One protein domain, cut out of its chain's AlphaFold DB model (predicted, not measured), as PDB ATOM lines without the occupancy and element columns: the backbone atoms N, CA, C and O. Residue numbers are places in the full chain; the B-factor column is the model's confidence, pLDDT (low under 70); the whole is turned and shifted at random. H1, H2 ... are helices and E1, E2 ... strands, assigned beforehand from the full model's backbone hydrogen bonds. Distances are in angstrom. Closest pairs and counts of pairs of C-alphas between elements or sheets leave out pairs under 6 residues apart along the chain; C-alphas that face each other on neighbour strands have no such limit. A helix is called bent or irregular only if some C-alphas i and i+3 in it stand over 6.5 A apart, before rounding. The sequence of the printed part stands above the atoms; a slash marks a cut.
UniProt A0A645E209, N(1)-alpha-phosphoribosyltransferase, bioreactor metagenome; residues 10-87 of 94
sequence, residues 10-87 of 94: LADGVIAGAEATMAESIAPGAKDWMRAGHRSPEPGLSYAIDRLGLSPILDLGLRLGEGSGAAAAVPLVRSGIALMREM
ATOM      1  N   LEU A  10      75.451 100.908 102.815       95.12
ATOM      2  CA  LEU A  10      75.551 100.334 104.157       95.12
ATOM      3  C   LEU A  10      75.798 101.450 105.173       95.12
ATOM      4  O   LEU A  10      76.847 102.087 105.145       95.12
ATOM      5  N   ALA A  11      74.829 101.682 106.055       95.31
ATOM      6  CA  ALA A  11      74.964 102.622 107.160       95.31
ATOM      7  C   ALA A  11      75.848 102.017 108.261       95.31
ATOM      8  O   ALA A  11      75.685 100.849 108.624       95.31
ATOM      9  N   ASP A  12      76.784 102.818 108.764       95.75
ATOM     10  CA  ASP A  12      77.677 102.468 109.869       95.75
ATOM     11  C   ASP A  12      77.118 103.002 111.201       95.75
ATOM     12  O   ASP A  12      75.960 102.740 111.514       95.75
ATOM     13  N   GLY A  13      77.912 103.755 111.971       95.44
ATOM     14  CA  GLY A  13      77.555 104.299 113.275       95.44
ATOM     15  C   GLY A  13      76.492 105.404 113.263       95.44
ATOM     16  O   GLY A  13      75.831 105.696 112.265       95.44
ATOM     17  N   VAL A  14      76.352 106.066 114.413       96.31
ATOM     18  CA  VAL A  14      75.281 107.040 114.699       96.31
ATOM     19  C   VAL A  14      75.173 108.156 113.655       96.31
ATOM     20  O   VAL A  14      74.060 108.513 113.274       96.31
ATOM     21  N   ILE A  15      76.303 108.688 113.171       96.00
ATOM     22  CA  ILE A  15      76.322 109.771 112.173       96.00
ATOM     23  C   ILE A  15      75.641 109.313 110.878       96.00
ATOM     24  O   ILE A  15      74.705 109.964 110.422       96.00
ATOM     25  N   ALA A  16      76.023 108.146 110.354       96.12
ATOM     26  CA  ALA A  16      75.410 107.576 109.155       96.12
ATOM     27  C   ALA A  16      73.914 107.275 109.364       96.12
ATOM     28  O   ALA A  16      73.107 107.472 108.458       96.12
ATOM     29  N   GLY A  17      73.513 106.845 110.567       96.00
ATOM     30  CA  GLY A  17      72.098 106.674 110.922       96.00
ATOM     31  C   GLY A  17      71.302 107.989 110.909       96.00
ATOM     32  O   GLY A  17      70.166 108.030 110.421       96.00
ATOM     33  N   ALA A  18      71.893 109.078 111.404       97.00
ATOM     34  CA  ALA A  18      71.283 110.407 111.365       97.00
ATOM     35  C   ALA A  18      71.157 110.925 109.923       97.00
ATOM     36  O   ALA A  18      70.085 111.385 109.526       97.00
ATOM     37  N   GLU A  19      72.212 110.777 109.119       97.00
ATOM     38  CA  GLU A  19      72.217 111.125 107.694       97.00
ATOM     39  C   GLU A  19      71.176 110.322 106.909       97.00
ATOM     40  O   GLU A  19      70.424 110.904 106.133       97.00
ATOM     41  N   ALA A  20      71.055 109.015 107.160       96.12
ATOM     42  CA  ALA A  20      70.032 108.165 106.553       96.12
ATOM     43  C   ALA A  20      68.609 108.637 106.903       96.12
ATOM     44  O   ALA A  20      67.730 108.688 106.042       96.12
ATOM     45  N   THR A  21      68.389 109.047 108.157       97.44
ATOM     46  CA  THR A  21      67.093 109.579 108.604       97.44
ATOM     47  C   THR A  21      66.768 110.913 107.933       97.44
ATOM     48  O   THR A  21      65.620 111.152 107.555       97.44
ATOM     49  N   MET A  22      67.773 111.773 107.763       98.06
ATOM     50  CA  MET A  22      67.636 113.042 107.049       98.06
ATOM     51  C   MET A  22      67.418 112.830 105.546       98.06
ATOM     52  O   MET A  22      66.611 113.519 104.932       98.06
ATOM     53  N   ALA A  23      68.092 111.856 104.942       96.94
ATOM     54  CA  ALA A  23      67.908 111.528 103.536       96.94
ATOM     55  C   ALA A  23      66.475 111.052 103.256       96.94
ATOM     56  O   ALA A  23      65.864 111.521 102.300       96.94
ATOM     57  N   GLU A  24      65.907 110.205 104.121       97.19
ATOM     58  CA  GLU A  24      64.504 109.777 104.015       97.19
ATOM     59  C   GLU A  24      63.513 110.935 104.215       97.19
ATOM     60  O   GLU A  24      62.454 110.949 103.590       97.19
ATOM     61  N   SER A  25      63.830 111.924 105.060       97.69
ATOM     62  CA  SER A  25      62.950 113.087 105.244       97.69
ATOM     63  C   SER A  25      62.989 114.054 104.059       97.69
ATOM     64  O   SER A  25      61.960 114.640 103.723       97.69
ATOM     65  N   ILE A  26      64.151 114.212 103.419       98.19
ATOM     66  CA  ILE A  26      64.329 115.051 102.227       98.19
ATOM     67  C   ILE A  26      63.745 114.366 100.984       98.19
ATOM     68  O   ILE A  26      63.101 115.021 100.164       98.19
ATOM     69  N   ALA A  27      63.964 113.060 100.841       96.62
ATOM     70  CA  ALA A  27      63.535 112.259  99.704       96.62
ATOM     71  C   ALA A  27      62.894 110.947 100.195       96.62
ATOM     72  O   ALA A  27      63.593 109.941 100.348       96.62
ATOM     73  N   PRO A  28      61.568 110.932 100.429       96.00
ATOM     74  CA  PRO A  28      60.861 109.729 100.859       96.00
ATOM     75  C   PRO A  28      61.105 108.542  99.917       96.00
ATOM     76  O   PRO A  28      60.978 108.676  98.697       96.00
ATOM     77  N   GLY A  29      61.455 107.384 100.481       94.00
ATOM     78  CA  GLY A  29      61.873 106.188  99.738       94.00
ATOM     79  C   GLY A  29      63.393 106.041  99.580       94.00
ATOM     80  O   GLY A  29      63.860 105.012  99.087       94.00
ATOM     81  N   ALA A  30      64.195 107.015 100.023       94.31
ATOM     82  CA  ALA A  30      65.653 106.889 100.047       94.31
ATOM     83  C   ALA A  30      66.112 105.693 100.897       94.31
ATOM     84  O   ALA A  30      67.069 105.007 100.525       94.31
ATOM     85  N   LYS A  31      65.407 105.390 101.993       93.88
ATOM     86  CA  LYS A  31      65.720 104.256 102.877       93.88
ATOM     87  C   LYS A  31      65.721 102.896 102.169       93.88
ATOM     88  O   LYS A  31      66.438 101.996 102.601       93.88
ATOM     89  N   ASP A  32      64.980 102.742 101.069       93.31
ATOM     90  CA  ASP A  32      64.887 101.469 100.342       93.31
ATOM     91  C   ASP A  32      66.239 101.065  99.725       93.31
ATOM     92  O   ASP A  32      66.526  99.874  99.554       93.31
ATOM     93  N   TRP A  33      67.105 102.057  99.492       91.75
ATOM     94  CA  TRP A  33      68.474 101.916  98.994       91.75
ATOM     95  C   TRP A  33      69.500 101.668 100.107       91.75
ATOM     96  O   TRP A  33      70.692 101.553  99.826       91.75
ATOM     97  N   MET A  34      69.075 101.602 101.369       93.31
ATOM     98  CA  MET A  34      69.964 101.546 102.528       93.31
ATOM     99  C   MET A  34      69.799 100.235 103.287       93.31
ATOM    100  O   MET A  34      68.714  99.660 103.354       93.31
ATOM    101  N   ARG A  35      70.873  99.750 103.900       94.25
ATOM    102  CA  ARG A  35      70.852  98.685 104.911       94.25
ATOM    103  C   ARG A  35      71.769  99.091 106.054       94.25
ATOM    104  O   ARG A  35      72.728  99.824 105.837       94.25
ATOM    105  N   ALA A  36      71.501  98.614 107.262       95.75
ATOM    106  CA  ALA A  36      72.431  98.814 108.365       95.75
ATOM    107  C   ALA A  36      73.547  97.763 108.274       95.75
ATOM    108  O   ALA A  36      73.278  96.563 108.213       95.75
ATOM    109  N   GLY A  37      74.804  98.204 108.235       96.38
ATOM    110  CA  GLY A  37      75.954  97.301 108.214       96.38
ATOM    111  C   GLY A  37      76.047  96.499 109.507       96.38
ATOM    112  O   GLY A  37      76.193  95.280 109.485       96.38
ATOM    113  N   HIS A  38      75.862  97.168 110.642       97.25
ATOM    114  CA  HIS A  38      75.852  96.527 111.947       97.25
ATOM    115  C   HIS A  38      74.877  97.202 112.916       97.25
ATOM    116  O   HIS A  38      74.445  98.334 112.699       97.25
ATOM    117  N   ARG A  39      74.569  96.517 114.018       95.62
ATOM    118  CA  ARG A  39      74.013  97.126 115.225       95.62
ATOM    119  C   ARG A  39      75.162  97.691 116.069       95.62
ATOM    120  O   ARG A  39      76.112  96.979 116.401       95.62
ATOM    121  N   SER A  40      75.083  98.981 116.390       93.19
ATOM    122  CA  SER A  40      75.979  99.650 117.344       93.19
ATOM    123  C   SER A  40      75.358  99.580 118.744       93.19
ATOM    124  O   SER A  40      74.135  99.717 118.867       93.19
ATOM    125  N   PRO A  41      76.165  99.413 119.808       93.25
ATOM    126  CA  PRO A  41      75.699  99.585 121.180       93.25
ATOM    127  C   PRO A  41      75.353 101.049 121.500       93.25
ATOM    128  O   PRO A  41      74.762 101.321 122.542       93.25
ATOM    129  N   GLU A  42      75.710 102.001 120.633       94.06
ATOM    130  CA  GLU A  42      75.285 103.390 120.765       94.06
ATOM    131  C   GLU A  42      73.777 103.520 120.470       94.06
ATOM    132  O   GLU A  42      73.335 103.205 119.356       94.06
ATOM    133  N   PRO A  43      72.966 104.035 121.415       92.88
ATOM    134  CA  PRO A  43      71.508 104.073 121.273       92.88
ATOM    135  C   PRO A  43      71.015 104.823 120.030       92.88
ATOM    136  O   PRO A  43      69.982 104.471 119.463       92.88
ATOM    137  N   GLY A  44      71.766 105.839 119.588       94.56
ATOM    138  CA  GLY A  44      71.392 106.686 118.455       94.56
ATOM    139  C   GLY A  44      71.260 105.920 117.139       94.56
ATOM    140  O   GLY A  44      70.316 106.168 116.390       94.56
ATOM    141  N   LEU A  45      72.146 104.950 116.875       95.38
ATOM    142  CA  LEU A  45      72.045 104.151 115.655       95.38
ATOM    143  C   LEU A  45      70.842 103.212 115.721       95.38
ATOM    144  O   LEU A  45      70.089 103.146 114.757       95.38
ATOM    145  N   SER A  46      70.640 102.526 116.854       93.81
ATOM    146  CA  SER A  46      69.489 101.627 117.031       93.81
ATOM    147  C   SER A  46      68.168 102.376 116.825       93.81
ATOM    148  O   SER A  46      67.327 101.934 116.049       93.81
ATOM    149  N   TYR A  47      68.032 103.573 117.402       96.25
ATOM    150  CA  TYR A  47      66.863 104.423 117.172       96.25
ATOM    151  C   TYR A  47      66.667 104.779 115.688       96.25
ATOM    152  O   TYR A  47      65.549 104.706 115.175       96.25
ATOM    153  N   ALA A  48      67.741 105.157 114.987       96.88
ATOM    154  CA  ALA A  48      67.670 105.524 113.575       96.88
ATOM    155  C   ALA A  48      67.259 104.339 112.683       96.88
ATOM    156  O   ALA A  48      66.350 104.478 111.863       96.88
ATOM    157  N   ILE A  49      67.886 103.171 112.856       95.12
ATOM    158  CA  ILE A  49      67.581 101.987 112.037       95.12
ATOM    159  C   ILE A  49      66.173 101.459 112.323       95.12
ATOM    160  O   ILE A  49      65.470 101.117 111.375       95.12
ATOM    161  N   ASP A  50      65.716 101.490 113.579       95.31
ATOM    162  CA  ASP A  50      64.357 101.074 113.947       95.31
ATOM    163  C   ASP A  50      63.315 102.030 113.341       95.31
ATOM    164  O   ASP A  50      62.330 101.585 112.748       95.31
ATOM    165  N   ARG A  51      63.560 103.350 113.393       96.62
ATOM    166  CA  ARG A  51      62.699 104.366 112.759       96.62
ATOM    167  C   ARG A  51      62.606 104.190 111.243       96.62
ATOM    168  O   ARG A  51      61.546 104.423 110.662       96.62
ATOM    169  N   LEU A  52      63.712 103.825 110.601       96.25
ATOM    170  CA  LEU A  52      63.771 103.599 109.158       96.25
ATOM    171  C   LEU A  52      63.275 102.200 108.759       96.25
ATOM    172  O   LEU A  52      63.026 101.966 107.579       96.25
ATOM    173  N   GLY A  53      63.090 101.282 109.712       95.81
ATOM    174  CA  GLY A  53      62.761  99.884 109.434       95.81
ATOM    175  C   GLY A  53      63.913  99.116 108.777       95.81
ATOM    176  O   GLY A  53      63.674  98.187 108.007       95.81
ATOM    177  N   LEU A  54      65.162  99.514 109.034       94.19
ATOM    178  CA  LEU A  54      66.353  98.862 108.493       94.19
ATOM    179  C   LEU A  54      66.789  97.702 109.392       94.19
ATOM    180  O   LEU A  54      66.984  97.866 110.594       94.19
ATOM    181  N   SER A  55      67.019  96.534 108.794       90.38
ATOM    182  CA  SER A  55      67.609  95.392 109.496       90.38
ATOM    183  C   SER A  55      69.143  95.438 109.422       90.38
ATOM    184  O   SER A  55      69.684  95.577 108.319       90.38
ATOM    185  N   PRO A  56      69.857  95.317 110.557       94.81
ATOM    186  CA  PRO A  56      71.312  95.224 110.570       94.81
ATOM    187  C   PRO A  56      71.794  93.861 110.066       94.81
ATOM    188  O   PRO A  56      71.202  92.832 110.387       94.81
ATOM    189  N   ILE A  57      72.884  93.856 109.296       96.44
ATOM    190  CA  ILE A  57      73.516  92.624 108.789       96.44
ATOM    191  C   ILE A  57      74.314  91.927 109.897       96.44
ATOM    192  O   ILE A  57      74.320  90.701 109.983       96.44
ATOM    193  N   LEU A  58      74.991  92.707 110.743       97.06
ATOM    194  CA  LEU A  58      75.837  92.222 111.830       97.06
ATOM    195  C   LEU A  58      75.344  92.713 113.194       97.06
ATOM    196  O   LEU A  58      74.886  93.845 113.324       97.06
ATOM    197  N   ASP A  59      75.540  91.910 114.235       96.44
ATOM    198  CA  ASP A  59      75.386  92.332 115.631       96.44
ATOM    199  C   ASP A  59      76.576  91.813 116.446       96.44
ATOM    200  O   ASP A  59      76.589  90.682 116.925       96.44
ATOM    201  N   LEU A  60      77.641  92.618 116.485       96.19
ATOM    202  CA  LEU A  60      78.943  92.249 117.057       96.19
ATOM    203  C   LEU A  60      79.417  93.237 118.137       96.19
ATOM    204  O   LEU A  60      80.567  93.177 118.567       96.19
ATOM    205  N   GLY A  61      78.573  94.194 118.540       94.38
ATOM    206  CA  GLY A  61      78.941  95.220 119.525       94.38
ATOM    207  C   GLY A  61      80.032  96.204 119.065       94.38
ATOM    208  O   GLY A  61      80.708  96.799 119.905       94.38
ATOM    209  N   LEU A  62      80.226  96.379 117.751       95.19
ATOM    210  CA  LEU A  62      81.212  97.317 117.194       95.19
ATOM    211  C   LEU A  62      80.820  98.769 117.495       95.19
ATOM    212  O   LEU A  62      79.648  99.124 117.399       95.19
ATOM    213  N   ARG A  63      81.806  99.608 117.831       94.81
ATOM    214  CA  ARG A  63      81.610 101.024 118.212       94.81
ATOM    215  C   ARG A  63      82.782 101.939 117.841       94.81
ATOM    216  O   ARG A  63      82.998 102.958 118.484       94.81
ATOM    217  N   LEU A  64      83.597 101.524 116.873       95.25
ATOM    218  CA  LEU A  64      84.720 102.334 116.394       95.25
ATOM    219  C   LEU A  64      84.229 103.491 115.508       95.25
ATOM    220  O   LEU A  64      84.771 104.586 115.580       95.25
ATOM    221  N   GLY A  65      83.187 103.255 114.707       93.00
ATOM    222  CA  GLY A  65      82.739 104.196 113.684       93.00
ATOM    223  C   GLY A  65      83.627 104.142 112.440       93.00
ATOM    224  O   GLY A  65      84.158 103.082 112.102       93.00
ATOM    225  N   GLU A  66      83.784 105.279 111.757       96.00
ATOM    226  CA  GLU A  66      84.649 105.443 110.572       96.00
ATOM    227  C   GLU A  66      84.300 104.514 109.389       96.00
ATOM    228  O   GLU A  66      85.118 104.276 108.501       96.00
ATOM    229  N   GLY A  67      83.077 103.975 109.356       95.19
ATOM    230  CA  GLY A  67      82.657 103.019 108.334       95.19
ATOM    231  C   GLY A  67      83.087 101.580 108.626       95.19
ATOM    232  O   GLY A  67      82.861 100.707 107.791       95.19
ATOM    233  N   SER A  68      83.699 101.307 109.780       96.94
ATOM    234  CA  SER A  68      84.272  99.993 110.102       96.94
ATOM    235  C   SER A  68      83.228  98.876 110.208       96.94
ATOM    236  O   SER A  68      83.467  97.773 109.713       96.94
ATOM    237  N   GLY A  69      82.057  99.140 110.786       96.50
ATOM    238  CA  GLY A  69      80.965  98.174 110.869       96.50
ATOM    239  C   GLY A  69      80.268  97.963 109.524       96.50
ATOM    240  O   GLY A  69      79.959  96.828 109.159       96.50
ATOM    241  N   ALA A  70      80.101  99.027 108.735       96.69
ATOM    242  CA  ALA A  70      79.648  98.918 107.346       96.69
ATOM    243  C   ALA A  70      80.624  98.098 106.483       96.69
ATOM    244  O   ALA A  70      80.200  97.186 105.771       96.69
ATOM    245  N   ALA A  71      81.927  98.366 106.582       97.12
ATOM    246  CA  ALA A  71      82.968  97.636 105.865       97.12
ATOM    247  C   ALA A  71      83.022  96.158 106.282       97.12
ATOM    248  O   ALA A  71      83.141  95.285 105.421       97.12
ATOM    249  N   ALA A  72      82.859  95.863 107.577       97.44
ATOM    250  CA  ALA A  72      82.807  94.495 108.092       97.44
ATOM    251  C   ALA A  72      81.634  93.676 107.522       97.44
ATOM    252  O   ALA A  72      81.743  92.457 107.399       97.44
ATOM    253  N   ALA A  73      80.531  94.322 107.133       97.00
ATOM    254  CA  ALA A  73      79.374  93.655 106.536       97.00
ATOM    255  C   ALA A  73      79.537  93.352 105.032       97.00
ATOM    256  O   ALA A  73      78.853  92.471 104.503       97.00
ATOM    257  N   VAL A  74      80.453  94.031 104.328       96.25
ATOM    258  CA  VAL A  74      80.644  93.877 102.870       96.25
ATOM    259  C   VAL A  74      80.947  92.431 102.446       96.25
ATOM    260  O   VAL A  74      80.329  91.975 101.476       96.25
ATOM    261  N   PRO A  75      81.842  91.675 103.117       96.44
ATOM    262  CA  PRO A  75      82.097  90.283 102.759       96.44
ATOM    263  C   PRO A  75      80.839  89.412 102.813       96.44
ATOM    264  O   PRO A  75      80.632  88.619 101.904       96.44
ATOM    265  N   LEU A  76      79.957  89.599 103.803       95.88
ATOM    266  CA  LEU A  76      78.708  88.833 103.896       95.88
ATOM    267  C   LEU A  76      77.741  89.154 102.756       95.88
ATOM    268  O   LEU A  76      77.152  88.240 102.180       95.88
ATOM    269  N   VAL A  77      77.613  90.432 102.386       93.69
ATOM    270  CA  VAL A  77      76.800  90.835 101.227       93.69
ATOM    271  C   VAL A  77      77.328  90.175  99.952       93.69
ATOM    272  O   VAL A  77      76.553  89.622  99.171       93.69
ATOM    273  N   ARG A  78      78.652  90.184  99.752       94.19
ATOM    274  CA  ARG A  78      79.295  89.532  98.602       94.19
ATOM    275  C   ARG A  78      79.078  88.022  98.602       94.19
ATOM    276  O   ARG A  78      78.731  87.483  97.556       94.19
ATOM    277  N   SER A  79      79.213  87.364  99.750       95.06
ATOM    278  CA  SER A  79      78.942  85.930  99.883       95.06
ATOM    279  C   SER A  79      77.489  85.592  99.554       95.06
ATOM    280  O   SER A  79      77.247  84.639  98.826       95.06
ATOM    281  N   GLY A  80      76.519  86.391 100.012       92.25
ATOM    282  CA  GLY A  80      75.109  86.197  99.657       92.25
ATOM    283  C   GLY A  80      74.859  86.307  98.150       92.25
ATOM    284  O   GLY A  80      74.151  85.485  97.575       92.25
ATOM    285  N   ILE A  81      75.492  87.282  97.489       91.81
ATOM    286  CA  ILE A  81      75.430  87.423  96.026       91.81
ATOM    287  C   ILE A  81      76.057  86.211  95.326       91.81
ATOM    288  O   ILE A  81      75.474  85.712  94.364       91.81
ATOM    289  N   ALA A  82      77.216  85.742  95.795       92.69
ATOM    290  CA  ALA A  82      77.888  84.573  95.233       92.69
ATOM    291  C   ALA A  82      77.024  83.313  95.379       92.69
ATOM    292  O   ALA A  82      76.783  82.624  94.394       92.69
ATOM    293  N   LEU A  83      76.445  83.075  96.562       93.12
ATOM    294  CA  LEU A  83      75.536  81.949  96.802       93.12
ATOM    295  C   LEU A  83      74.331  81.965  95.856       93.12
ATOM    296  O   LEU A  83      73.983  80.930  95.301       93.12
ATOM    297  N   MET A  84      73.723  83.129  95.613       90.31
ATOM    298  CA  MET A  84      72.600  83.237  94.672       90.31
ATOM    299  C   MET A  84      72.992  82.979  93.209       90.31
ATOM    300  O   MET A  84      72.123  82.657  92.403       90.31
ATOM    301  N   ARG A  85      74.262  83.173  92.842       89.62
ATOM    302  CA  ARG A  85      74.745  83.035  91.459       89.62
ATOM    303  C   ARG A  85      75.345  81.669  91.159       89.62
ATOM    304  O   ARG A  85      75.251  81.211  90.028       89.62
ATOM    305  N   GLU A  86      76.017  81.082  92.140       89.56
ATOM    306  CA  GLU A  86      76.941  79.965  91.934       89.56
ATOM    307  C   GLU A  86      76.467  78.675  92.604       89.56
ATOM    308  O   GLU A  86      76.988  77.604  92.292       89.56
ATOM    309  N   MET A  87      75.491  78.737  93.517       87.75
ATOM    310  CA  MET A  87      74.977  77.526  94.145       87.75
ATOM    311  C   MET A  87      74.130  76.744  93.139       87.75
ATOM    312  O   MET A  87      73.105  77.235  92.666       87.75
TER     313      MET A  87
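Overview. This is residues 10 to 87 of the 94 residues of the protein "N(1)-alpha-phosphoribosyltransferase" of bioreactor metagenome (UniProt A0A645E209). A small parallel pair of strands, E1 and E2, makes the core; H3 packs on one side of it with H1 side by side with H3, and the first part of H4, residues 68 to 77, covers the other side. The rest of H4, residues 78 to 86, sticks out as an arm. The printed part has 78 residues, in the order H1 H2 E1 H3 E2 H4, and is mostly helix. It is compact, with a radius of gyration of the C-alphas of 12.7 A and spans of 38 by 28 by 18 A.

Along the chain. Find C-alpha 14 at (75.281, 107.040, 114.699); from there H1, residues 14 to 26, runs 18.4 A. Next come H2, residues 30 to 33, and E1, residues 34 to 39, 14.0 A long. H3, residues 43 to 52, spans 14.4 A, and E2 holds residues 56 to 59. H4, residues 68 to 86, runs 28.0 A to C-alpha 86 at (76.941, 79.965, 91.934); it is irregular, but only just, with C-alphas 72 and 75 6.8 A apart.

Arrangement. Look first at E1 and E2, parallel neighbours at 8 degrees, with N 39 and O 58 within hydrogen-bond range at 2.8 A. Residues 10 to 11 pair, parallel, with residues 35 to 36 of E1. E1, H3 and E2 form a strand-helix-strand unit, two parallel neighbour strands with a helix between, and its crossover is right-handed. H1 and H3 touch at Val 14 and Leu 45, their closest C-alphas, 4.4 A apart, at a shallow tilt of 28 degrees, the same way. H2 touches H1 at residues 20 to 24 alone; the closest C-alphas, of Glu 24 and Ala 30, are 5.0 A apart. The closest C-alphas of E1 and H4, Gly 37 and Ala 70, are 4.1 A apart, while H4 is apart from H1, H2 and H3. Every O i to N i+4 pair is within hydrogen-bond range in H1 and H3, 13 of 15 are in H4, and H2 is too short for one.

Size, cuts and confidence. The C-alphas farthest apart are those of Ile 26 and Met 87, 39.8 A. The printed part has no cut and no long link; no printed residue is under 70 in pLDDT.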